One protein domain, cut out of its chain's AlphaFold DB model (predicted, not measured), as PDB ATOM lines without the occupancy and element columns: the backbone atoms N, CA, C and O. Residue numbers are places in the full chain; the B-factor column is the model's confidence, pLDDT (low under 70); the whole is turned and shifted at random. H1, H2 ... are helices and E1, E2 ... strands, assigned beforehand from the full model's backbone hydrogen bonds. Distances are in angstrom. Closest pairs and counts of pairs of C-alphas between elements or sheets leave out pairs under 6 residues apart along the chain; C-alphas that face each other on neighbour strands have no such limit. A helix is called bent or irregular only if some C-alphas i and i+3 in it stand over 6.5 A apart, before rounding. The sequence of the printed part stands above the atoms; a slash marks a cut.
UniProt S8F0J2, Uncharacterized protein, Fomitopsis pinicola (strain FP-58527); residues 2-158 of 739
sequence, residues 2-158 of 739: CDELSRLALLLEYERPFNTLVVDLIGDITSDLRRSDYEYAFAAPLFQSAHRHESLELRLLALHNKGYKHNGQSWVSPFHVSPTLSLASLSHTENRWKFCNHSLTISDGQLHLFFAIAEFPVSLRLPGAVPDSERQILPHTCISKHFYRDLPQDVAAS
ATOM      1  N   CYS A   2     -34.928 -38.586 -12.474       63.00
ATOM      2  CA  CYS A   2     -35.043 -37.162 -12.864       63.00
ATOM      3  C   CYS A   2     -33.754 -36.363 -12.610       63.00
ATOM      4  O   CYS A   2     -33.262 -35.723 -13.531       63.00
ATOM      5  N   ASP A   3     -33.140 -36.507 -11.432       69.06
ATOM      6  CA  ASP A   3     -31.872 -35.836 -11.102       69.06
ATOM      7  C   ASP A   3     -30.714 -36.242 -12.031       69.06
ATOM      8  O   ASP A   3     -29.829 -35.444 -12.333       69.06
ATOM      9  N   GLU A   4     -30.723 -37.478 -12.532       69.19
ATOM     10  CA  GLU A   4     -29.691 -37.989 -13.442       69.19
ATOM     11  C   GLU A   4     -29.907 -37.516 -14.877       69.19
ATOM     12  O   GLU A   4     -28.941 -37.160 -15.550       69.19
ATOM     13  N   LEU A   5     -31.163 -37.469 -15.333       78.62
ATOM     14  CA  LEU A   5     -31.526 -36.882 -16.620       78.62
ATOM     15  C   LEU A   5     -31.214 -35.384 -16.630       78.62
ATOM     16  O   LEU A   5     -30.640 -34.895 -17.599       78.62
ATOM     17  N   SER A   6     -31.506 -34.668 -15.541       81.88
ATOM     18  CA  SER A   6     -31.098 -33.273 -15.360       81.88
ATOM     19  C   SER A   6     -29.581 -33.122 -15.371       81.88
ATOM     20  O   SER A   6     -29.066 -32.254 -16.071       81.88
ATOM     21  N   ARG A   7     -28.848 -33.994 -14.661       81.81
ATOM     22  CA  ARG A   7     -27.377 -33.976 -14.649       81.81
ATOM     23  C   ARG A   7     -26.792 -34.140 -16.047       81.81
ATOM     24  O   ARG A   7     -25.814 -33.479 -16.345       81.81
ATOM     25  N   LEU A   8     -27.382 -34.989 -16.887       83.00
ATOM     26  CA  LEU A   8     -26.935 -35.235 -18.261       83.00
ATOM     27  C   LEU A   8     -27.534 -34.256 -19.289       83.00
ATOM     28  O   LEU A   8     -27.370 -34.462 -20.483       83.00
ATOM     29  N   ALA A   9     -28.231 -33.200 -18.859       87.81
ATOM     30  CA  ALA A   9     -28.929 -32.262 -19.746       87.81
ATOM     31  C   ALA A   9     -29.954 -32.931 -20.696       87.81
ATOM     32  O   ALA A   9     -30.204 -32.453 -21.799       87.81
ATOM     33  N   LEU A  10     -30.565 -34.037 -20.258       85.69
ATOM     34  CA  LEU A  10     -31.601 -34.782 -20.988       85.69
ATOM     35  C   LEU A  10     -33.023 -34.464 -20.521       85.69
ATOM     36  O   LEU A  10     -33.985 -34.839 -21.191       85.69
ATOM     37  N   LEU A  11     -33.167 -33.774 -19.388       89.25
ATOM     38  CA  LEU A  11     -34.425 -33.164 -18.979       89.25
ATOM     39  C   LEU A  11     -34.396 -31.682 -19.362       89.25
ATOM     40  O   LEU A  11     -33.632 -30.910 -18.785       89.25
ATOM     41  N   LEU A  12     -35.213 -31.309 -20.344       90.69
ATOM     42  CA  LEU A  12     -35.275 -29.957 -20.895       90.69
ATOM     43  C   LEU A  12     -36.680 -29.386 -20.714       90.69
ATOM     44  O   LEU A  12     -37.672 -30.072 -20.964       90.69
ATOM     45  N   GLU A  13     -36.756 -28.123 -20.307       92.12
ATOM     46  CA  GLU A  13     -38.008 -27.404 -20.092       92.12
ATOM     47  C   GLU A  13     -38.143 -26.278 -21.119       92.12
ATOM     48  O   GLU A  13     -37.224 -25.484 -21.320       92.12
ATOM     49  N   TYR A  14     -39.299 -26.214 -21.784       92.56
ATOM     50  CA  TYR A  14     -39.577 -25.229 -22.824       92.56
ATOM     51  C   TYR A  14     -40.919 -24.546 -22.589       92.56
ATOM     52  O   TYR A  14     -41.950 -25.204 -22.469       92.56
ATOM     53  N   GLU A  15     -40.923 -23.217 -22.672       93.69
ATOM     54  CA  GLU A  15     -42.143 -22.437 -22.855       93.69
ATOM     55  C   GLU A  15     -42.332 -22.161 -24.354       93.69
ATOM     56  O   GLU A  15     -41.497 -21.521 -25.013       93.69
ATOM     57  N   ARG A  16     -43.403 -22.712 -24.934       92.69
ATOM     58  CA  ARG A  16     -43.682 -22.636 -26.374       92.69
ATOM     59  C   ARG A  16     -45.161 -22.348 -26.644       92.69
ATOM     60  O   ARG A  16     -46.026 -22.881 -25.948       92.69
ATOM     61  N   PRO A  17     -45.476 -21.553 -27.682       93.50
ATOM     62  CA  PRO A  17     -46.840 -21.424 -28.175       93.50
ATOM     63  C   PRO A  17     -47.447 -22.780 -28.569       93.50
ATOM     64  O   PRO A  17     -46.785 -23.630 -29.159       93.50
ATOM     65  N   PHE A  18     -48.749 -22.968 -28.340       86.75
ATOM     66  CA  PHE A  18     -49.447 -24.208 -28.713       86.75
ATOM     67  C   PHE A  18     -49.384 -24.523 -30.219       86.75
ATOM     68  O   PHE A  18     -49.454 -25.680 -30.617       86.75
ATOM     69  N   ASN A  19     -49.234 -23.521 -31.084       92.44
ATOM     70  CA  ASN A  19     -49.106 -23.730 -32.527       92.44
ATOM     71  C   ASN A  19     -47.682 -24.109 -32.980       92.44
ATOM     72  O   ASN A  19     -47.473 -24.286 -34.179       92.44
ATOM     73  N   THR A  20     -46.716 -24.251 -32.065       95.50
ATOM     74  CA  THR A  20     -45.371 -24.739 -32.392       95.50
ATOM     75  C   THR A  20     -45.445 -26.134 -33.008       95.50
ATOM     76  O   THR A  20     -46.122 -27.025 -32.487       95.50
ATOM     77  N   LEU A  21     -44.751 -26.322 -34.133       95.38
ATOM     78  CA  LEU A  21     -44.656 -27.613 -34.806       95.38
ATOM     79  C   LEU A  21     -43.708 -28.536 -34.040       95.38
ATOM     80  O   LEU A  21     -42.630 -28.127 -33.609       95.38
ATOM     81  N   VAL A  22     -44.075 -29.809 -33.921       92.44
ATOM     82  CA  VAL A  22     -43.268 -30.828 -33.227       92.44
ATOM     83  C   VAL A  22     -41.908 -31.014 -33.907       92.44
ATOM     84  O   VAL A  22     -40.904 -31.219 -33.235       92.44
ATOM     85  N   VAL A  23     -41.853 -30.878 -35.236       95.25
ATOM     86  CA  VAL A  23     -40.608 -30.911 -36.024       95.25
ATOM     87  C   VAL A  23     -39.649 -29.791 -35.613       95.25
ATOM     88  O   VAL A  23     -38.439 -30.009 -35.547       95.25
ATOM     89  N   ASP A  24     -40.177 -28.600 -35.330       95.38
ATOM     90  CA  ASP A  24     -39.365 -27.466 -34.890       95.38
ATOM     91  C   ASP A  24     -38.890 -27.668 -33.453       95.38
ATOM     92  O   ASP A  24     -37.705 -27.490 -33.187       95.38
ATOM     93  N   LEU A  25     -39.763 -28.163 -32.568       94.75
ATOM     94  CA  LEU A  25     -39.388 -28.509 -31.196       94.75
ATOM     95  C   LEU A  25     -38.270 -29.565 -31.146       94.75
ATOM     96  O   LEU A  25     -37.313 -29.401 -30.399       94.75
ATOM     97  N   ILE A  26     -38.346 -30.621 -31.964       94.38
ATOM     98  CA  ILE A  26     -37.278 -31.631 -32.055       94.38
ATOM     99  C   ILE A  26     -35.966 -30.999 -32.542       94.38
ATOM    100  O   ILE A  26     -34.890 -31.350 -32.054       94.38
ATOM    101  N   GLY A  27     -36.043 -30.056 -33.485       94.75
ATOM    102  CA  GLY A  27     -34.884 -29.303 -33.961       94.75
ATOM    103  C   GLY A  27     -34.231 -28.462 -32.862       94.75
ATOM    104  O   GLY A  27     -33.007 -28.492 -32.729       94.75
ATOM    105  N   ASP A  28     -35.041 -27.771 -32.061       95.44
ATOM    106  CA  ASP A  28     -34.583 -26.981 -30.914       95.44
ATOM    107  C   ASP A  28     -33.909 -27.877 -29.866       95.44
ATOM    108  O   ASP A  28     -32.754 -27.641 -29.519       95.44
ATOM    109  N   ILE A  29     -34.574 -28.966 -29.457       94.75
ATOM    110  CA  ILE A  29     -34.039 -29.953 -28.504       94.75
ATOM    111  C   ILE A  29     -32.689 -30.484 -28.981       94.75
ATOM    112  O   ILE A  29     -31.717 -30.525 -28.230       94.75
ATOM    113  N   THR A  30     -32.600 -30.867 -30.251       94.12
ATOM    114  CA  THR A  30     -31.366 -31.431 -30.798       94.12
ATOM    115  C   THR A  30     -30.247 -30.390 -30.875       94.12
ATOM    116  O   THR A  30     -29.077 -30.703 -30.642       94.12
ATOM    117  N   SER A  31     -30.584 -29.136 -31.186       94.81
ATOM    118  CA  SER A  31     -29.634 -28.025 -31.131       94.81
ATOM    119  C   SER A  31     -29.132 -27.787 -29.706       94.81
ATOM    120  O   SER A  31     -27.939 -27.549 -29.523       94.81
ATOM    121  N   ASP A  32     -30.009 -27.850 -28.707       94.06
ATOM    122  CA  ASP A  32     -29.644 -27.617 -27.309       94.06
ATOM    123  C   ASP A  32     -28.787 -28.761 -26.763       94.06
ATOM    124  O   ASP A  32     -27.761 -28.506 -26.136       94.06
ATOM    125  N   LEU A  33     -29.092 -30.014 -27.114       92.56
ATOM    126  CA  LEU A  33     -28.250 -31.164 -26.773       92.56
ATOM    127  C   LEU A  33     -26.842 -31.040 -27.378       92.56
ATOM    128  O   LEU A  33     -25.847 -31.247 -26.681       92.56
ATOM    129  N   ARG A  34     -26.720 -30.606 -28.637       93.56
ATOM    130  CA  ARG A  34     -25.415 -30.333 -29.273       93.56
ATOM    131  C   ARG A  34     -24.630 -29.200 -28.613       93.56
ATOM    132  O   ARG A  34     -23.409 -29.182 -28.712       93.56
ATOM    133  N   ARG A  35     -25.322 -28.231 -28.009       91.38
ATOM    134  CA  ARG A  35     -24.724 -27.060 -27.345       91.38
ATOM    135  C   ARG A  35     -24.527 -27.244 -25.847       91.38
ATOM    136  O   ARG A  35     -23.914 -26.381 -25.228       91.38
ATOM    137  N   SER A  36     -25.077 -28.311 -25.276       91.62
ATOM    138  CA  SER A  36     -24.885 -28.645 -23.871       91.62
ATOM    139  C   SER A  36     -23.403 -28.864 -23.568       91.62
ATOM    140  O   SER A  36     -22.605 -29.129 -24.470       91.62
ATOM    141  N   ASP A  37     -23.054 -28.844 -22.283       86.56
ATOM    142  CA  ASP A  37     -21.693 -29.136 -21.810       86.56
ATOM    143  C   ASP A  37     -21.190 -30.531 -22.234       86.56
ATOM    144  O   ASP A  37     -19.996 -30.816 -22.157       86.56
ATOM    145  N   TYR A  38     -22.104 -31.392 -22.694       86.56
ATOM    146  CA  TYR A  38     -21.841 -32.745 -23.159       86.56
ATOM    147  C   TYR A  38     -21.712 -32.872 -24.682       86.56
ATOM    148  O   TYR A  38     -21.431 -33.968 -25.156       86.56
ATOM    149  N   GLU A  39     -21.923 -31.802 -25.456       89.50
ATOM    150  CA  GLU A  39     -21.784 -31.761 -26.925       89.50
ATOM    151  C   GLU A  39     -22.306 -33.033 -27.632       89.50
ATOM    152  O   GLU A  39     -21.555 -33.746 -28.309       89.50
ATOM    153  N   TYR A  40     -23.590 -33.359 -27.446       90.81
ATOM    154  CA  TYR A  40     -24.179 -34.573 -28.022       90.81
ATOM    155  C   TYR A  40     -24.054 -34.580 -29.553       90.81
ATOM    156  O   TYR A  40     -24.461 -33.637 -30.233       90.81
ATOM    157  N   ALA A  41     -23.547 -35.679 -30.105       89.50
ATOM    158  CA  ALA A  41     -23.443 -35.928 -31.534       89.50
ATOM    159  C   ALA A  41     -24.241 -37.182 -31.912       89.50
ATOM    160  O   ALA A  41     -23.969 -38.289 -31.436       89.50
ATOM    161  N   PHE A  42     -25.231 -36.983 -32.780       89.62
ATOM    162  CA  PHE A  42     -26.146 -38.009 -33.272       89.62
ATOM    163  C   PHE A  42     -25.610 -38.642 -34.556       89.62
ATOM    164  O   PHE A  42     -24.961 -37.973 -35.368       89.62
ATOM    165  N   ALA A  43     -25.897 -39.930 -34.751       85.38
ATOM    166  CA  ALA A  43     -25.611 -40.601 -36.008       85.38
ATOM    167  C   ALA A  43     -26.417 -39.972 -37.155       85.38
ATOM    168  O   ALA A  43     -27.584 -39.605 -36.999       85.38
ATOM    169  N   ALA A  44     -25.787 -39.857 -38.324       79.81
ATOM    170  CA  ALA A  44     -26.494 -39.431 -39.522       79.81
ATOM    171  C   ALA A  44     -27.561 -40.477 -39.891       79.81
ATOM    172  O   ALA A  44     -27.270 -41.675 -39.824       79.81
ATOM    173  N   PRO A  45     -28.765 -40.058 -40.318       76.81
ATOM    174  CA  PRO A  45     -29.798 -40.997 -40.715       76.81
ATOM    175  C   PRO A  45     -29.348 -41.868 -41.883       76.81
ATOM    176  O   PRO A  45     -28.829 -41.360 -42.880       76.81
ATOM    177  N   LEU A  46     -29.577 -43.182 -41.762       72.25
ATOM    178  CA  LEU A  46     -29.229 -44.177 -42.786       72.25
ATOM    179  C   LEU A  46     -29.874 -43.858 -44.142       72.25
ATOM    180  O   LEU A  46     -29.308 -44.157 -45.193       72.25
ATOM    181  N   PHE A  47     -31.035 -43.199 -44.120       74.00
ATOM    182  CA  PHE A  47     -31.741 -42.734 -45.305       74.00
ATOM    183  C   PHE A  47     -31.891 -41.213 -45.268       74.00
ATOM    184  O   PHE A  47     -32.585 -40.653 -44.419       74.00
ATOM    185  N   GLN A  48     -31.259 -40.530 -46.224       73.44
ATOM    186  CA  GLN A  48     -31.480 -39.103 -46.438       73.44
ATOM    187  C   GLN A  48     -32.794 -38.909 -47.194       73.44
ATOM    188  O   GLN A  48     -32.880 -39.163 -48.395       73.44
ATOM    189  N   SER A  49     -33.823 -38.456 -46.484       80.12
ATOM    190  CA  SER A  49     -35.065 -38.005 -47.107       80.12
ATOM    191  C   SER A  49     -34.970 -36.537 -47.525       80.12
ATOM    192  O   SER A  49     -34.349 -35.720 -46.845       80.12
ATOM    193  N   ALA A  50     -35.649 -36.177 -48.618       78.88
ATOM    194  CA  ALA A  50     -35.857 -34.781 -49.010       78.88
ATOM    195  C   ALA A  50     -36.770 -34.020 -48.027       78.88
ATOM    196  O   ALA A  50     -36.865 -32.792 -48.080       78.88
ATOM    197  N   HIS A  51     -37.458 -34.734 -47.132       81.19
ATOM    198  CA  HIS A  51     -38.382 -34.163 -46.170       81.19
ATOM    199  C   HIS A  51     -37.768 -34.106 -44.764       81.19
ATOM    200  O   HIS A  51     -37.378 -35.115 -44.179       81.19
ATOM    201  N   ARG A  52     -37.731 -32.897 -44.185       82.06
ATOM    202  CA  ARG A  52     -37.125 -32.613 -42.866       82.06
ATOM    203  C   ARG A  52     -37.683 -33.475 -41.726       82.06
ATOM    204  O   ARG A  52     -36.954 -33.812 -40.808       82.06
ATOM    205  N   HIS A  53     -38.966 -33.826 -41.771       83.69
ATOM    206  CA  HIS A  53     -39.625 -34.596 -40.711       83.69
ATOM    207  C   HIS A  53     -39.285 -36.100 -40.733       83.69
ATOM    208  O   HIS A  53     -39.515 -36.789 -39.746       83.69
ATOM    209  N   GLU A  54     -38.713 -36.601 -41.832       81.81
ATOM    210  CA  GLU A  54     -38.270 -37.997 -41.979       81.81
ATOM    211  C   GLU A  54     -36.785 -38.181 -41.618       81.81
ATOM    212  O   GLU A  54     -36.318 -39.304 -41.471       81.81
ATOM    213  N   SER A  55     -36.045 -37.079 -41.467       87.31
ATOM    214  CA  SER A  55     -34.601 -37.038 -41.189       87.31
ATOM    215  C   SER A  55     -34.291 -36.466 -39.798       87.31
ATOM    216  O   SER A  55     -33.230 -35.886 -39.573       87.31
ATOM    217  N   LEU A  56     -35.236 -36.602 -38.863       89.25
ATOM    218  CA  LEU A  56     -35.088 -36.124 -37.491       89.25
ATOM    219  C   LEU A  56     -34.175 -37.040 -36.674       89.25
ATOM    220  O   LEU A  56     -34.248 -38.260 -36.776       89.25
ATOM    221  N   GLU A  57     -33.357 -36.431 -35.820       90.56
ATOM    222  CA  GLU A  57     -32.375 -37.122 -34.969       90.56
ATOM    223  C   GLU A  57     -33.009 -37.719 -33.706       90.56
ATOM    224  O   GLU A  57     -32.456 -38.628 -33.085       90.56
ATOM    225  N   LEU A  58     -34.212 -37.251 -33.368       89.75
ATOM    226  CA  LEU A  58     -35.060 -37.780 -32.312       89.75
ATOM    227  C   LEU A  58     -36.414 -38.188 -32.891       89.75
ATOM    228  O   LEU A  58     -36.970 -37.515 -33.763       89.75
ATOM    229  N   ARG A  59     -36.977 -39.271 -32.361       86.81
ATOM    230  CA  ARG A  59     -38.329 -39.742 -32.659       86.81
ATOM    231  C   ARG A  59     -39.218 -39.465 -31.459       86.81
ATOM    232  O   ARG A  59     -38.907 -39.883 -30.344       86.81
ATOM    233  N   LEU A  60     -40.332 -38.772 -31.696       86.56
ATOM    234  CA  LEU A  60     -41.374 -38.626 -30.683       86.56
ATOM    235  C   LEU A  60     -41.904 -40.015 -30.339       86.56
ATOM    236  O   LEU A  60     -42.219 -40.801 -31.232       86.56
ATOM    237  N   LEU A  61     -42.013 -40.309 -29.055       80.62
ATOM    238  CA  LEU A  61     -42.588 -41.553 -28.585       80.62
ATOM    239  C   LEU A  61     -44.094 -41.381 -28.376       80.62
ATOM    240  O   LEU A  61     -44.538 -40.427 -27.740       80.62
ATOM    241  N   ALA A  62     -44.885 -42.304 -28.922       73.31
ATOM    242  CA  ALA A  62     -46.326 -42.366 -28.695       73.31
ATOM    243  C   ALA A  62     -46.705 -43.655 -27.969       73.31
ATOM    244  O   ALA A  62     -46.073 -44.701 -28.142       73.31
ATOM    245  N   LEU A  63     -47.778 -43.578 -27.185       65.00
ATOM    246  CA  LEU A  63     -48.363 -44.735 -26.526       65.00
ATOM    247  C   LEU A  63     -49.323 -45.411 -27.499       65.00
ATOM    248  O   LEU A  63     -50.389 -44.886 -27.829       65.00
ATOM    249  N   HIS A  64     -48.963 -46.603 -27.963       57.91
ATOM    250  CA  HIS A  64     -49.816 -47.327 -28.892       57.91
ATOM    251  C   HIS A  64     -50.878 -48.125 -28.122       57.91
ATOM    252  O   HIS A  64     -50.682 -49.289 -27.775       57.91
ATOM    253  N   ASN A  65     -52.038 -47.511 -27.870       50.91
ATOM    254  CA  ASN A  65     -53.195 -48.213 -27.313       50.91
ATOM    255  C   ASN A  65     -53.977 -48.892 -28.451       50.91
ATOM    256  O   ASN A  65     -54.763 -48.254 -29.155       50.91
ATOM    257  N   LYS A  66     -53.731 -50.186 -28.695       40.03
ATOM    258  CA  LYS A  66     -54.484 -50.983 -29.682       40.03
ATOM    259  C   LYS A  66     -55.874 -51.326 -29.136       40.03
ATOM    260  O   LYS A  66     -56.107 -52.483 -28.807       40.03
ATOM    261  N   GLY A  67     -56.744 -50.316 -29.019       40.34
ATOM    262  CA  GLY A  67     -58.107 -50.394 -28.481       40.34
ATOM    263  C   GLY A  67     -58.663 -51.817 -28.388       40.34
ATOM    264  O   GLY A  67     -58.927 -52.442 -29.407       40.34
ATOM    265  N   TYR A  68     -58.779 -52.318 -27.155       40.44
ATOM    266  CA  TYR A  68     -59.365 -53.608 -26.779       40.44
ATOM    267  C   TYR A  68     -59.025 -54.823 -27.674       40.44
ATOM    268  O   TYR A  68     -59.820 -55.248 -28.508       40.44
ATOM    269  N   LYS A  69     -57.900 -55.486 -27.377       37.25
ATOM    270  CA  LYS A  69     -57.847 -56.905 -26.956       37.25
ATOM    271  C   LYS A  69     -56.414 -57.242 -26.492       37.25
ATOM    272  O   LYS A  69     -55.453 -56.991 -27.207       37.25
ATOM    273  N   HIS A  70     -56.329 -57.830 -25.297       36.25
ATOM    274  CA  HIS A  70     -55.164 -58.371 -24.577       36.25
ATOM    275  C   HIS A  70     -54.161 -57.438 -23.851       36.25
ATOM    276  O   HIS A  70     -53.350 -56.739 -24.444       36.25
ATOM    277  N   ASN A  71     -54.159 -57.582 -22.517       38.38
ATOM    278  CA  ASN A  71     -53.017 -57.473 -21.595       38.38
ATOM    279  C   ASN A  71     -52.338 -56.121 -21.338       38.38
ATOM    280  O   ASN A  71     -51.152 -56.136 -21.045       38.38
ATOM    281  N   GLY A  72     -53.041 -54.983 -21.342       43.00
ATOM    282  CA  GLY A  72     -52.603 -53.779 -20.599       43.00
ATOM    283  C   GLY A  72     -51.203 -53.214 -20.905       43.00
ATOM    284  O   GLY A  72     -50.772 -52.271 -20.246       43.00
ATOM    285  N   GLN A  73     -50.488 -53.741 -21.897       45.69
ATOM    286  CA  GLN A  73     -49.184 -53.257 -22.306       45.69
ATOM    287  C   GLN A  73     -49.438 -52.041 -23.182       45.69
ATOM    288  O   GLN A  73     -49.798 -52.141 -24.354       45.69
ATOM    289  N   SER A  74     -49.297 -50.869 -22.571       51.66
ATOM    290  CA  SER A  74     -49.019 -49.663 -23.334       51.66
ATOM    291  C   SER A  74     -47.571 -49.779 -23.789       51.66
ATOM    292  O   SER A  74     -46.652 -49.603 -22.996       51.66
ATOM    293  N   TRP A  75     -47.369 -50.161 -25.043       59.50
ATOM    294  CA  TRP A  75     -46.051 -50.136 -25.666       59.50
ATOM    295  C   TRP A  75     -45.773 -48.699 -26.074       59.50
ATOM    296  O   TRP A  75     -46.639 -48.023 -26.645       59.50
ATOM    297  N   VAL A  76     -44.564 -48.247 -25.789       63.62
ATOM    298  CA  VAL A  76     -44.058 -47.002 -26.335       63.62
ATOM    299  C   VAL A  76     -43.509 -47.332 -27.718       63.62
ATOM    300  O   VAL A  76     -42.676 -48.219 -27.858       63.62
ATOM    301  N   SER A  77     -44.023 -46.682 -28.757       69.88
ATOM    302  CA  SER A  77     -43.545 -46.877 -30.127       69.88
ATOM    303  C   SER A  77     -43.103 -45.545 -30.719       69.88
ATOM    304  O   SER A  77     -43.769 -44.534 -30.462       69.88
ATOM    305  N   PRO A  78     -42.050 -45.520 -31.553       76.75
ATOM    306  CA  PRO A  78     -41.715 -44.338 -32.328       76.75
ATOM    307  C   PRO A  78     -42.908 -43.884 -33.172       76.75
ATOM    308  O   PRO A  78     -43.539 -44.679 -33.869       76.75
ATOM    309  N   PHE A  79     -43.219 -42.596 -33.107       80.19
ATOM    310  CA  PHE A  79     -44.302 -41.978 -33.849       80.19
ATOM    311  C   PHE A  79     -43.761 -41.188 -35.036       80.19
ATOM    312  O   PHE A  79     -42.850 -40.369 -34.902       80.19
ATOM    313  N   HIS A  80     -44.366 -41.393 -36.205       82.00
ATOM    314  CA  HIS A  80     -44.035 -40.629 -37.400       82.00
ATOM    315  C   HIS A  80     -44.617 -39.213 -37.304       82.00
ATOM    316  O   HIS A  80     -45.820 -38.997 -37.464       82.00
ATOM    317  N   VAL A  81     -43.751 -38.236 -37.037       84.38
ATOM    318  CA  VAL A  81     -44.124 -36.823 -36.933       84.38
ATOM    319  C   VAL A  81     -44.434 -36.265 -38.326       84.38
ATOM    320  O   VAL A  81     -43.564 -36.208 -39.188       84.38
ATOM    321  N   SER A  82     -45.673 -35.821 -38.546       85.94
ATOM    322  CA  SER A  82     -46.070 -35.085 -39.757       85.94
ATOM    323  C   SER A  82     -45.476 -33.665 -39.757       85.94
ATOM    324  O   SER A  82     -45.391 -33.054 -38.688       85.94
ATOM    325  N   PRO A  83     -45.155 -33.068 -40.925       88.06
ATOM    326  CA  PRO A  83     -44.665 -31.687 -41.013       88.06
ATOM    327  C   PRO A  83     -45.669 -30.644 -40.504       88.06
ATOM    328  O   PRO A  83     -45.288 -29.507 -40.250       88.06
ATOM    329  N   THR A  84     -46.943 -31.010 -40.357       90.56
ATOM    330  CA  THR A  84     -48.014 -30.128 -39.868       90.56
ATOM    331  C   THR A  84     -48.429 -30.411 -38.424       90.56
ATOM    332  O   THR A  84     -49.344 -29.763 -37.916       90.56
ATOM    333  N   LEU A  85     -47.799 -31.380 -37.749       88.88
ATOM    334  CA  LEU A  85     -48.157 -31.739 -36.380       88.88
ATOM    335  C   LEU A  85     -47.705 -30.646 -35.403       88.88
ATOM    336  O   LEU A  85     -46.508 -30.393 -35.275       88.88
ATOM    337  N   SER A  86     -48.656 -30.031 -34.697       92.12
ATOM    338  CA  SER A  86     -48.401 -28.996 -33.683       92.12
ATOM    339  C   SER A  86     -48.612 -29.504 -32.254       92.12
ATOM    340  O   SER A  86     -49.287 -30.517 -32.050       92.12
ATOM    341  N   LEU A  87     -48.099 -28.784 -31.252       87.94
ATOM    342  CA  LEU A  87     -48.362 -29.080 -29.834       87.94
ATOM    343  C   LEU A  87     -49.864 -29.038 -29.505       87.94
ATOM    344  O   LEU A  87     -50.370 -29.896 -28.782       87.94
ATOM    345  N   ALA A  88     -50.609 -28.113 -30.116       84.94
ATOM    346  CA  ALA A  88     -52.064 -28.036 -30.021       84.94
ATOM    347  C   ALA A  88     -52.706 -29.344 -30.499       84.94
ATOM    348  O   ALA A  88     -53.582 -29.895 -29.832       84.94
ATOM    349  N   SER A  89     -52.225 -29.888 -31.621       83.75
ATOM    350  CA  SER A  89     -52.709 -31.151 -32.183       83.75
ATOM    351  C   SER A  89     -52.436 -32.352 -31.273       83.75
ATOM    352  O   SER A  89     -53.250 -33.276 -31.269       83.75
ATOM    353  N   LEU A  90     -51.339 -32.339 -30.505       78.38
ATOM    354  CA  LEU A  90     -51.040 -33.358 -29.488       78.38
ATOM    355  C   LEU A  90     -51.971 -33.239 -28.270       78.38
ATOM    356  O   LEU A  90     -52.428 -34.251 -27.746       78.38
ATOM    357  N   SER A  91     -52.293 -32.010 -27.854       71.44
ATOM    358  CA  SER A  91     -53.183 -31.743 -26.712       71.44
ATOM    359  C   SER A  91     -54.678 -31.962 -26.995       71.44
ATOM    360  O   SER A  91     -55.474 -32.061 -26.060       71.44
ATOM    361  N   HIS A  92     -55.079 -32.046 -28.268       74.19
ATOM    362  CA  HIS A  92     -56.485 -32.156 -28.660       74.19
ATOM    363  C   HIS A  92     -57.094 -33.503 -28.231       74.19
ATOM    364  O   HIS A  92     -56.475 -34.555 -28.385       74.19
ATOM    365  N   THR A  93     -58.340 -33.493 -27.746       53.47
ATOM    366  CA  THR A  93     -59.046 -34.643 -27.136       53.47
ATOM    367  C   THR A  93     -59.083 -35.914 -27.987       53.47
ATOM    368  O   THR A  93     -59.024 -37.011 -27.437       53.47
ATOM    369  N   GLU A  94     -59.136 -35.791 -29.313       60.78
ATOM    370  CA  GLU A  94     -59.163 -36.935 -30.240       60.78
ATOM    371  C   GLU A  94     -57.804 -37.638 -30.366       60.78
ATOM    372  O   GLU A  94     -57.730 -38.849 -30.568       60.78
ATOM    373  N   ASN A  95     -56.717 -36.884 -30.197       58.94
ATOM    374  CA  ASN A  95     -55.346 -37.383 -30.251       58.94
ATOM    375  C   ASN A  95     -54.785 -37.690 -28.858       58.94
ATOM    376  O   ASN A  95     -53.843 -38.472 -28.739       58.94
ATOM    377  N   ARG A  96     -55.406 -37.148 -27.802       58.72
ATOM    378  CA  ARG A  96     -55.008 -37.341 -26.405       58.72
ATOM    379  C   ARG A  96     -54.872 -38.821 -26.052       58.72
ATOM    380  O   ARG A  96     -53.924 -39.186 -25.390       58.72
ATOM    381  N   TRP A  97     -55.713 -39.705 -26.578       55.91
ATOM    382  CA  TRP A  97     -55.621 -41.149 -26.306       55.91
ATOM    383  C   TRP A  97     -54.441 -41.865 -26.986       55.91
ATOM    384  O   TRP A  97     -54.114 -42.985 -26.601       55.91
ATOM    385  N   LYS A  98     -53.816 -41.242 -27.995       61.28
ATOM    386  CA  LYS A  98     -52.641 -41.768 -28.715       61.28
ATOM    387  C   LYS A  98     -51.318 -41.262 -28.135       61.28
ATOM    388  O   LYS A  98     -50.309 -41.953 -28.214       61.28
ATOM    389  N   PHE A  99     -51.313 -40.051 -27.579       58.38
ATOM    390  CA  PHE A  99     -50.089 -39.389 -27.106       58.38
ATOM    391  C   PHE A  99     -50.061 -39.178 -25.595       58.38
ATOM    392  O   PHE A  99     -48.984 -39.073 -25.022       58.38
ATOM    393  N   CYS A 100     -51.226 -39.154 -24.947       53.50
ATOM    394  CA  CYS A 100     -51.370 -38.742 -23.564       53.50
ATOM    395  C   CYS A 100     -52.141 -39.782 -22.743       53.50
ATOM    396  O   CYS A 100     -53.373 -39.817 -22.734       53.50
ATOM    397  N   ASN A 101     -51.435 -40.570 -21.935       53.16
ATOM    398  CA  ASN A 101     -52.090 -41.071 -20.732       53.16
ATOM    399  C   ASN A 101     -52.282 -39.862 -19.805       53.16
ATOM    400  O   ASN A 101     -51.298 -39.204 -19.453       53.16
ATOM    401  N   HIS A 102     -53.536 -39.523 -19.487       48.25
ATOM    402  CA  HIS A 102     -53.895 -38.256 -18.837       48.25
ATOM    403  C   HIS A 102     -53.150 -38.009 -17.516       48.25
ATOM    404  O   HIS A 102     -53.005 -36.856 -17.133       48.25
ATOM    405  N   SER A 103     -52.666 -39.076 -16.877       43.88
ATOM    406  CA  SER A 103     -51.931 -39.069 -15.616       43.88
ATOM    407  C   SER A 103     -50.404 -39.164 -15.764       43.88
ATOM    408  O   SER A 103     -49.714 -38.980 -14.772       43.88
ATOM    409  N   LEU A 104     -49.859 -39.451 -16.958       49.72
ATOM    410  CA  LEU A 104     -48.404 -39.625 -17.181       49.72
ATOM    411  C   LEU A 104     -47.753 -38.530 -18.037       49.72
ATOM    412  O   LEU A 104     -46.534 -38.422 -18.065       49.72
ATOM    413  N   THR A 105     -48.544 -37.765 -18.789       63.62
ATOM    414  CA  THR A 105     -48.026 -36.784 -19.771       63.62
ATOM    415  C   THR A 105     -48.466 -35.360 -19.490       63.62
ATOM    416  O   THR A 105     -47.916 -34.434 -20.069       63.62
ATOM    417  N   ILE A 106     -49.442 -35.162 -18.603       68.19
ATOM    418  CA  ILE A 106     -49.787 -33.840 -18.088       68.19
ATOM    419  C   ILE A 106     -49.729 -33.930 -16.568       68.19
ATOM    420  O   ILE A 106     -50.639 -34.480 -15.953       68.19
ATOM    421  N   SER A 107     -48.654 -33.413 -15.984       67.94
ATOM    422  CA  SER A 107     -48.475 -33.280 -14.536       67.94
ATOM    423  C   SER A 107     -48.153 -31.832 -14.214       67.94
ATOM    424  O   SER A 107     -47.480 -31.160 -14.989       67.94
ATOM    425  N   ASP A 108     -48.716 -31.328 -13.118       77.44
ATOM    426  CA  ASP A 108     -48.456 -29.977 -12.604       77.44
ATOM    427  C   ASP A 108     -48.659 -28.844 -13.631       77.44
ATOM    428  O   ASP A 108     -48.018 -27.797 -13.583       77.44
ATOM    429  N   GLY A 109     -49.582 -29.042 -14.579       75.88
ATOM    430  CA  GLY A 109     -49.876 -28.070 -15.638       75.88
ATOM    431  C   GLY A 109     -48.871 -28.050 -16.796       75.88
ATOM    432  O   GLY A 109     -48.999 -27.202 -17.677       75.88
ATOM    433  N   GLN A 110     -47.915 -28.983 -16.836       80.75
ATOM    434  CA  GLN A 110     -46.904 -29.108 -17.887       80.75
ATOM    435  C   GLN A 110     -47.174 -30.317 -18.792       80.75
ATOM    436  O   GLN A 110     -47.651 -31.354 -18.337       80.75
ATOM    437  N   LEU A 111     -46.875 -30.187 -20.090       82.94
ATOM    438  CA  LEU A 111     -46.955 -31.282 -21.063       82.94
ATOM    439  C   LEU A 111     -45.591 -31.980 -21.164       82.94
ATOM    440  O   LEU A 111     -44.650 -31.427 -21.726       82.94
ATOM    441  N   HIS A 112     -45.506 -33.210 -20.670       83.50
ATOM    442  CA  HIS A 112     -44.313 -34.048 -20.749       83.50
ATOM    443  C   HIS A 112     -44.316 -34.849 -22.054       83.50
ATOM    444  O   HIS A 112     -45.221 -35.646 -22.312       83.50
ATOM    445  N   LEU A 113     -43.285 -34.642 -22.877       85.75
ATOM    446  CA  LEU A 113     -43.054 -35.369 -24.124       85.75
ATOM    447  C   LEU A 113     -41.798 -36.229 -23.996       85.75
ATOM    448  O   LEU A 113     -40.766 -35.763 -23.519       85.75
ATOM    449  N   PHE A 114     -41.884 -37.471 -24.461       84.94
ATOM    450  CA  PHE A 114     -40.774 -38.418 -24.440       84.94
ATOM    451  C   PHE A 114     -40.233 -38.614 -25.854       84.94
ATOM    452  O   PHE A 114     -40.998 -38.763 -26.811       84.94
ATOM    453  N   PHE A 115     -38.911 -38.638 -25.983       85.75
ATOM    454  CA  PHE A 115     -38.222 -38.816 -27.254       85.75
ATOM    455  C   PHE A 115     -37.235 -39.975 -27.152       85.75
ATOM    456  O   PHE A 115     -36.583 -40.152 -26.126       85.75
ATOM    457  N   ALA A 116     -37.112 -40.742 -28.230       84.50
ATOM    458  CA  ALA A 116     -36.035 -41.706 -28.417       84.50
ATOM    459  C   ALA A 116     -35.057 -41.185 -29.468       84.50
ATOM    460  O   ALA A 116     -35.445 -40.447 -30.374       84.50
ATOM    461  N   ILE A 117     -33.796 -41.597 -29.382       85.81
ATOM    462  CA  ILE A 117     -32.820 -41.333 -30.441       85.81
ATOM    463  C   ILE A 117     -33.269 -42.079 -31.701       85.81
ATOM    464  O   ILE A 117     -33.656 -43.245 -31.635       85.81
ATOM    465  N   ALA A 118     -33.268 -41.387 -32.840       84.44
ATOM    466  CA  ALA A 118     -33.742 -41.955 -34.095       84.44
ATOM    467  C   ALA A 118     -32.806 -43.042 -34.630       84.44
ATOM    468  O   ALA A 118     -33.287 -44.034 -35.170       84.44
ATOM    469  N   GLU A 119     -31.498 -42.829 -34.483       83.19
ATOM    470  CA  GLU A 119     -30.451 -43.674 -35.047       83.19
ATOM    471  C   GLU A 119     -29.310 -43.841 -34.046       83.19
ATOM    472  O   GLU A 119     -28.786 -42.874 -33.486       83.19
ATOM    473  N   PHE A 120     -28.928 -45.091 -33.816       71.69
ATOM    474  CA  PHE A 120     -27.807 -45.447 -32.959       71.69
ATOM    475  C   PHE A 120     -26.492 -45.399 -33.760       71.69
ATOM    476  O   PHE A 120     -26.487 -45.787 -34.930       71.69
ATOM    477  N   PRO A 121     -25.351 -45.033 -33.143       78.75
ATOM    478  CA  PRO A 121     -25.171 -44.588 -31.754       78.75
ATOM    479  C   PRO A 121     -25.364 -43.079 -31.567       78.75
ATOM    480  O   PRO A 121     -25.061 -42.291 -32.460       78.75
ATOM    481  N   VAL A 122     -25.740 -42.667 -30.349       83.62
ATOM    482  CA  VAL A 122     -25.434 -41.310 -29.876       83.62
ATOM    483  C   VAL A 122     -24.064 -41.313 -29.204       83.62
ATOM    484  O   VAL A 122     -23.691 -42.249 -28.489       83.62
ATOM    485  N   SER A 123     -23.303 -40.255 -29.437       85.56
ATOM    486  CA  SER A 123     -22.060 -39.986 -28.725       85.56
ATOM    487  C   SER A 123     -22.179 -38.674 -27.970       85.56
ATOM    488  O   SER A 123     -22.894 -37.772 -28.393       85.56
ATOM    489  N   LEU A 124     -21.491 -38.571 -26.843       88.25
ATOM    490  CA  LEU A 124     -21.368 -37.321 -26.104       88.25
ATOM    491  C   LEU A 124     -19.950 -37.187 -25.574       88.25
ATOM    492  O   LEU A 124     -19.209 -38.160 -25.464       88.25
ATOM    493  N   ARG A 125     -19.564 -35.973 -25.247       82.69
ATOM    494  CA  ARG A 125     -18.241 -35.593 -24.789       82.69
ATOM    495  C   ARG A 125     -18.266 -35.377 -23.282       82.69
ATOM    496  O   ARG A 125     -18.925 -34.467 -22.796       82.69
ATOM    497  N   LEU A 126     -17.561 -36.227 -22.535       79.62
ATOM    498  CA  LEU A 126     -17.410 -36.057 -21.086       79.62
ATOM    499  C   LEU A 126     -16.052 -35.425 -20.775       79.62
ATOM    500  O   LEU A 126     -15.056 -35.758 -21.424       79.62
ATOM    501  N   PRO A 127     -15.969 -34.552 -19.758       66.81
ATOM    502  CA  PRO A 127     -14.684 -34.201 -19.179       66.81
ATOM    503  C   PRO A 127     -14.069 -35.461 -18.552       66.81
ATOM    504  O   PRO A 127     -14.667 -36.078 -17.671       66.81
ATOM    505  N   GLY A 128     -12.887 -35.862 -19.032       61.00
ATOM    506  CA  GLY A 128     -12.178 -37.035 -18.520       61.00
ATOM    507  C   GLY A 128     -11.901 -36.946 -17.013       61.00
ATOM    508  O   GLY A 128     -11.623 -35.873 -16.483       61.00
ATOM    509  N   ALA A 129     -11.949 -38.094 -16.332       55.59
ATOM    510  CA  ALA A 129     -11.809 -38.222 -14.876       55.59
ATOM    511  C   ALA A 129     -10.414 -37.884 -14.320       55.59
ATOM    512  O   ALA A 129     -10.218 -37.900 -13.106       55.59
ATOM    513  N   VAL A 130      -9.421 -37.665 -15.186       57.44
ATOM    514  CA  VAL A 130      -8.016 -37.570 -14.783       57.44
ATOM    515  C   VAL A 130      -7.693 -36.118 -14.406       57.44
ATOM    516  O   VAL A 130      -7.721 -35.259 -15.288       57.44
ATOM    517  N   PRO A 131      -7.378 -35.816 -13.131       52.69
ATOM    518  CA  PRO A 131      -7.310 -34.435 -12.647       52.69
ATOM    519  C   PRO A 131      -6.174 -33.574 -13.227       52.69
ATOM    520  O   PRO A 131      -6.264 -32.356 -13.134       52.69
ATOM    521  N   ASP A 132      -5.135 -34.169 -13.830       55.28
ATOM    522  CA  ASP A 132      -3.848 -33.479 -14.054       55.28
ATOM    523  C   ASP A 132      -3.292 -33.500 -15.492       55.28
ATOM    524  O   ASP A 132      -2.210 -32.972 -15.747       55.28
ATOM    525  N   SER A 133      -4.014 -34.042 -16.471       50.53
ATOM    526  CA  SER A 133      -3.655 -33.906 -17.893       50.53
ATOM    527  C   SER A 133      -4.727 -33.087 -18.601       50.53
ATOM    528  O   SER A 133      -5.902 -33.393 -18.415       50.53
ATOM    529  N   GLU A 134      -4.329 -32.058 -19.367       53.97
ATOM    530  CA  GLU A 134      -5.193 -31.202 -20.207       53.97
ATOM    531  C   GLU A 134      -6.489 -31.920 -20.584       53.97
ATOM    532  O   GLU A 134      -6.411 -32.930 -21.279       53.97
ATOM    533  N   ARG A 135      -7.638 -31.443 -20.069       54.66
ATOM    534  CA  ARG A 135      -8.971 -32.065 -20.188       54.66
ATOM    535  C   ARG A 135      -9.183 -32.659 -21.584       54.66
ATOM    536  O   ARG A 135      -9.680 -31.976 -22.478       54.66
ATOM    537  N   GLN A 136      -8.815 -33.924 -21.782       58.28
ATOM    538  CA  GLN A 136      -9.084 -34.613 -23.031       58.28
ATOM    539  C   GLN A 136     -10.567 -34.934 -23.007       58.28
ATOM    540  O   GLN A 136     -11.029 -35.815 -22.286       58.28
ATOM    541  N   ILE A 137     -11.317 -34.130 -23.750       61.97
ATOM    542  CA  ILE A 137     -12.724 -34.356 -24.008       61.97
ATOM    543  C   ILE A 137     -12.797 -35.539 -24.979       61.97
ATOM    544  O   ILE A 137     -12.547 -35.386 -26.178       61.97
ATOM    545  N   LEU A 138     -13.073 -36.730 -24.450       69.19
ATOM    546  CA  LEU A 138     -13.181 -37.950 -25.243       69.19
ATOM    547  C   LEU A 138     -14.648 -38.187 -25.636       69.19
ATOM    548  O   LEU A 138     -15.547 -37.963 -24.823       69.19
ATOM    549  N   PRO A 139     -14.927 -38.609 -26.882       73.94
ATOM    550  CA  PRO A 139     -16.269 -39.008 -27.283       73.94
ATOM    551  C   PRO A 139     -16.628 -40.368 -26.664       73.94
ATOM    552  O   PRO A 139     -15.953 -41.369 -26.893       73.94
ATOM    553  N   HIS A 140     -17.724 -40.409 -25.914       77.94
ATOM    554  CA  HIS A 140     -18.297 -41.601 -25.297       77.94
ATOM    555  C   HIS A 140     -19.563 -42.026 -26.043       77.94
ATOM    556  O   HIS A 140     -20.589 -41.351 -26.012       77.94
ATOM    557  N   THR A 141     -19.499 -43.187 -26.685       73.25
ATOM    558  CA  THR A 141     -20.637 -43.875 -27.322       73.25
ATOM    559  C   THR A 141     -21.265 -44.932 -26.409       73.25
ATOM    560  O   THR A 141     -22.396 -45.368 -26.631       73.25
ATOM    561  N   CYS A 142     -20.558 -45.326 -25.344       71.69
ATOM    562  CA  CYS A 142     -21.000 -46.324 -24.370       71.69
ATOM    563  C   CYS A 142     -22.274 -45.916 -23.621       71.69
ATOM    564  O   CYS A 142     -23.019 -46.792 -23.189       71.69
ATOM    565  N   ILE A 143     -22.585 -44.617 -23.526       71.00
ATOM    566  CA  ILE A 143     -23.821 -44.160 -22.885       71.00
ATOM    567  C   ILE A 143     -25.077 -44.657 -23.611       71.00
ATOM    568  O   ILE A 143     -26.085 -44.948 -22.973       71.00
ATOM    569  N   SER A 144     -24.984 -44.873 -24.927       68.50
ATOM    570  CA  SER A 144     -26.074 -45.461 -25.695       68.50
ATOM    571  C   SER A 144     -26.386 -46.871 -25.180       68.50
ATOM    572  O   SER A 144     -27.546 -47.210 -24.988       68.50
ATOM    573  N   LYS A 145     -25.368 -47.682 -24.847       64.75
ATOM    574  CA  LYS A 145     -25.593 -49.011 -24.253       64.75
ATOM    575  C   LYS A 145     -26.308 -48.916 -22.901       64.75
ATOM    576  O   LYS A 145     -27.135 -49.771 -22.622       64.75
ATOM    577  N   HIS A 146     -26.033 -47.890 -22.093       65.25
ATOM    578  CA  HIS A 146     -26.705 -47.700 -20.803       65.25
ATOM    579  C   HIS A 146     -28.171 -47.282 -20.946       65.25
ATOM    580  O   HIS A 146     -29.011 -47.885 -20.286       65.25
ATOM    581  N   PHE A 147     -28.498 -46.326 -21.826       62.69
ATOM    582  CA  PHE A 147     -29.895 -45.916 -22.046       62.69
ATOM    583  C   PHE A 147     -30.781 -47.066 -22.518       62.69
ATOM    584  O   PHE A 147     -31.953 -47.130 -22.160       62.69
ATOM    585  N   TYR A 148     -30.211 -47.983 -23.299       56.50
ATOM    586  CA  TYR A 148     -30.961 -49.065 -23.923       56.50
ATOM    587  C   TYR A 148     -30.800 -50.430 -23.237       56.50
ATOM    588  O   TYR A 148     -31.459 -51.388 -23.642       56.50
ATOM    589  N   ARG A 149     -29.974 -50.545 -22.183       52.78
ATOM    590  CA  ARG A 149     -29.765 -51.804 -21.437       52.78
ATOM    591  C   ARG A 149     -31.057 -52.321 -20.811       52.78
ATOM    592  O   ARG A 149     -31.321 -53.519 -20.854       52.78
ATOM    593  N   ASP A 150     -31.857 -51.409 -20.271       43.09
ATOM    594  CA  ASP A 150     -33.093 -51.739 -19.556       43.09
ATOM    595  C   ASP A 150     -34.313 -51.800 -20.507       43.09
ATOM    596  O   ASP A 150     -35.414 -52.159 -20.095       43.09
ATOM    597  N   LEU A 151     -34.107 -51.516 -21.804       49.31
ATOM    598  CA  LEU A 151     -35.108 -51.560 -22.880       49.31
ATOM    599  C   LEU A 151     -34.628 -52.431 -24.067       49.31
ATOM    600  O   LEU A 151     -34.550 -51.964 -25.206       49.31
ATOM    601  N   PRO A 152     -34.316 -53.726 -23.855       45.38
ATOM    602  CA  PRO A 152     -33.674 -54.571 -24.868       45.38
ATOM    603  C   PRO A 152     -34.520 -54.796 -26.134       45.38
ATOM    604  O   PRO A 152     -33.974 -55.114 -27.190       45.38
ATOM    605  N   GLN A 153     -35.844 -54.612 -26.060       46.19
ATOM    606  CA  GLN A 153     -36.738 -54.740 -27.218       46.19
ATOM    607  C   GLN A 153     -36.607 -53.572 -28.211       46.19
ATOM    608  O   GLN A 153     -36.818 -53.786 -29.404       46.19
ATOM    609  N   ASP A 154     -36.178 -52.388 -27.755       47.47
ATOM    610  CA  ASP A 154     -35.966 -51.214 -28.618       47.47
ATOM    611  C   ASP A 154     -34.667 -51.322 -29.432       47.47
ATOM    612  O   ASP A 154     -34.563 -50.770 -30.525       47.47
ATOM    613  N   VAL A 155     -33.696 -52.102 -28.945       46.62
ATOM    614  CA  VAL A 155     -32.456 -52.441 -29.671       46.62
ATOM    615  C   VAL A 155     -32.692 -53.581 -30.668       46.62
ATOM    616  O   VAL A 155     -32.087 -53.632 -31.740       46.62
ATOM    617  N   ALA A 156     -33.597 -54.508 -30.333       41.78
ATOM    618  CA  ALA A 156     -33.816 -55.744 -31.080       41.78
ATOM    619  C   ALA A 156     -34.478 -55.552 -32.459       41.78
ATOM    620  O   ALA A 156     -34.401 -56.455 -33.292       41.78
ATOM    621  N   ALA A 157     -35.070 -54.385 -32.747       41.75
ATOM    622  CA  ALA A 157     -35.609 -54.078 -34.076       41.75
ATOM    623  C   ALA A 157     -34.517 -53.869 -35.154       41.75
ATOM    624  O   ALA A 157     -34.830 -53.869 -36.344       41.75
ATOM    625  N   SER A 158     -33.242 -53.748 -34.760       45.50
ATOM    626  CA  SER A 158     -32.097 -53.529 -35.664       45.50
ATOM    627  C   SER A 158     -30.902 -54.436 -35.329       45.50
ATOM    628  O   SER A 158     -29.748 -54.052 -35.503       45.50
TER     629      SER A 158
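Overview. This is residues 2 to 158 of the 739 residues of an uncharacterized protein of Fomitopsis pinicola (strain FP-58527) (UniProt S8F0J2). A small, loosely covered three-stranded sheet, E2, E1, E3, runs from the middle, where E3 lies, toward one end, and the separate hairpin of E4 and E5 reaches toward the opposite end. H2 grazes the small sheet, H4 packs on E1, and H5 follows E5 after a tight link and packs on E4 near Val 122, while residues 148 to 153 stick out. The printed part has 157 residues with six named helices and five named strands, in the order H1 H2 E1 E2 H3 H4 E3 E4 E5 H5 H6; both sheets are antiparallel, and the class is mixed, with 69 residues, under half, in named elements. The whole is compact, with a radius of gyration of the C-alphas of 17.3 A, yet only just elongated, spanning 58 by 38 by 36 A.

Arrangement. Start at H1, residues 2 to 7, which is apart from H2, residues 22 to 35. Next look at E1, residues 58 to 64, and E2, residues 75 to 78: they form a hairpin, with N 62 and O 77 2.9 A apart, within hydrogen-bond range. E1 is also the antiparallel neighbour of E3, residues 115 to 117, with N 59 and O 116 at 2.8 A; the pairing is staggered, E3 beside residues 58 to 60 and E2 beside 61 to 64. H2 only grazes this sheet with its residues 22 to 30; its closest C-alphas to E1 are those of Ile 26 and Leu 58, 6.5 A apart. Between E2 and E3 come H3, residues 87 to 91, and H4, residues 93 to 99, which only just touch, and only at the corner, with 3 pairs of C-alphas within 8 A, the closest those of Leu 90 and Arg 96 at 6.4 A. E2, H3, H4 and E3 make a split strand-helix-strand unit, two strands running the same way with E1 between them, its crossover right-handed. H4 is on the sheet, the C-alphas of Ala 62 and Phe 99 being its closest to E1 at 5.1 A. Farther on, E4, residues 122 to 127, and E5, residues 137 to 140, form a hairpin, with N 140 and O 124 within hydrogen-bond range at 2.7 A. H5, residues 142 to 149, comes closest to E4 at the C-alphas of Ser 144 and Val 122, 5.9 A; it is close to but not clearly touching H6, residues 152 to 156, the closest C-alphas being Tyr 148 and Val 155 at 6.8 A. In H1, H2, H3, H5 and H6 every O i to N i+4 pair is within hydrogen-bond range; in H4 it is 1 of 3, beside 1 of 4 O i to N i+3 pairs.

Along the chain. Find C-alpha 2 at (-35.043, -37.162, -12.864), where H1 begins. H2 starts at C-alpha 22, (-43.268, -30.828, -33.227), and is 19.8 A long. E1 measures 17.9 A and E4 16.7 A; H5 measures 10.7 A and H4 10.1 A. H4 is irregular, but only just: C-alphas 94 and 97 are 6.8 A apart. E2, H3, E3 and E5 are shorter, and H6 ends at C-alpha 156, (-33.816, -55.744, -31.080).

Size, cuts and confidence. The two C-alphas farthest apart are those of Tyr 68 and Asp 132, 60.4 A. The printed part has no cut, and its long links are H1 to H2, H2 to E1 and H4 to E3. Mean pLDDT of the printed part is 73.5; residues 2 to 4, 63 to 77, 93 to 107, 127 to 138 and 144 to 158 are under 70.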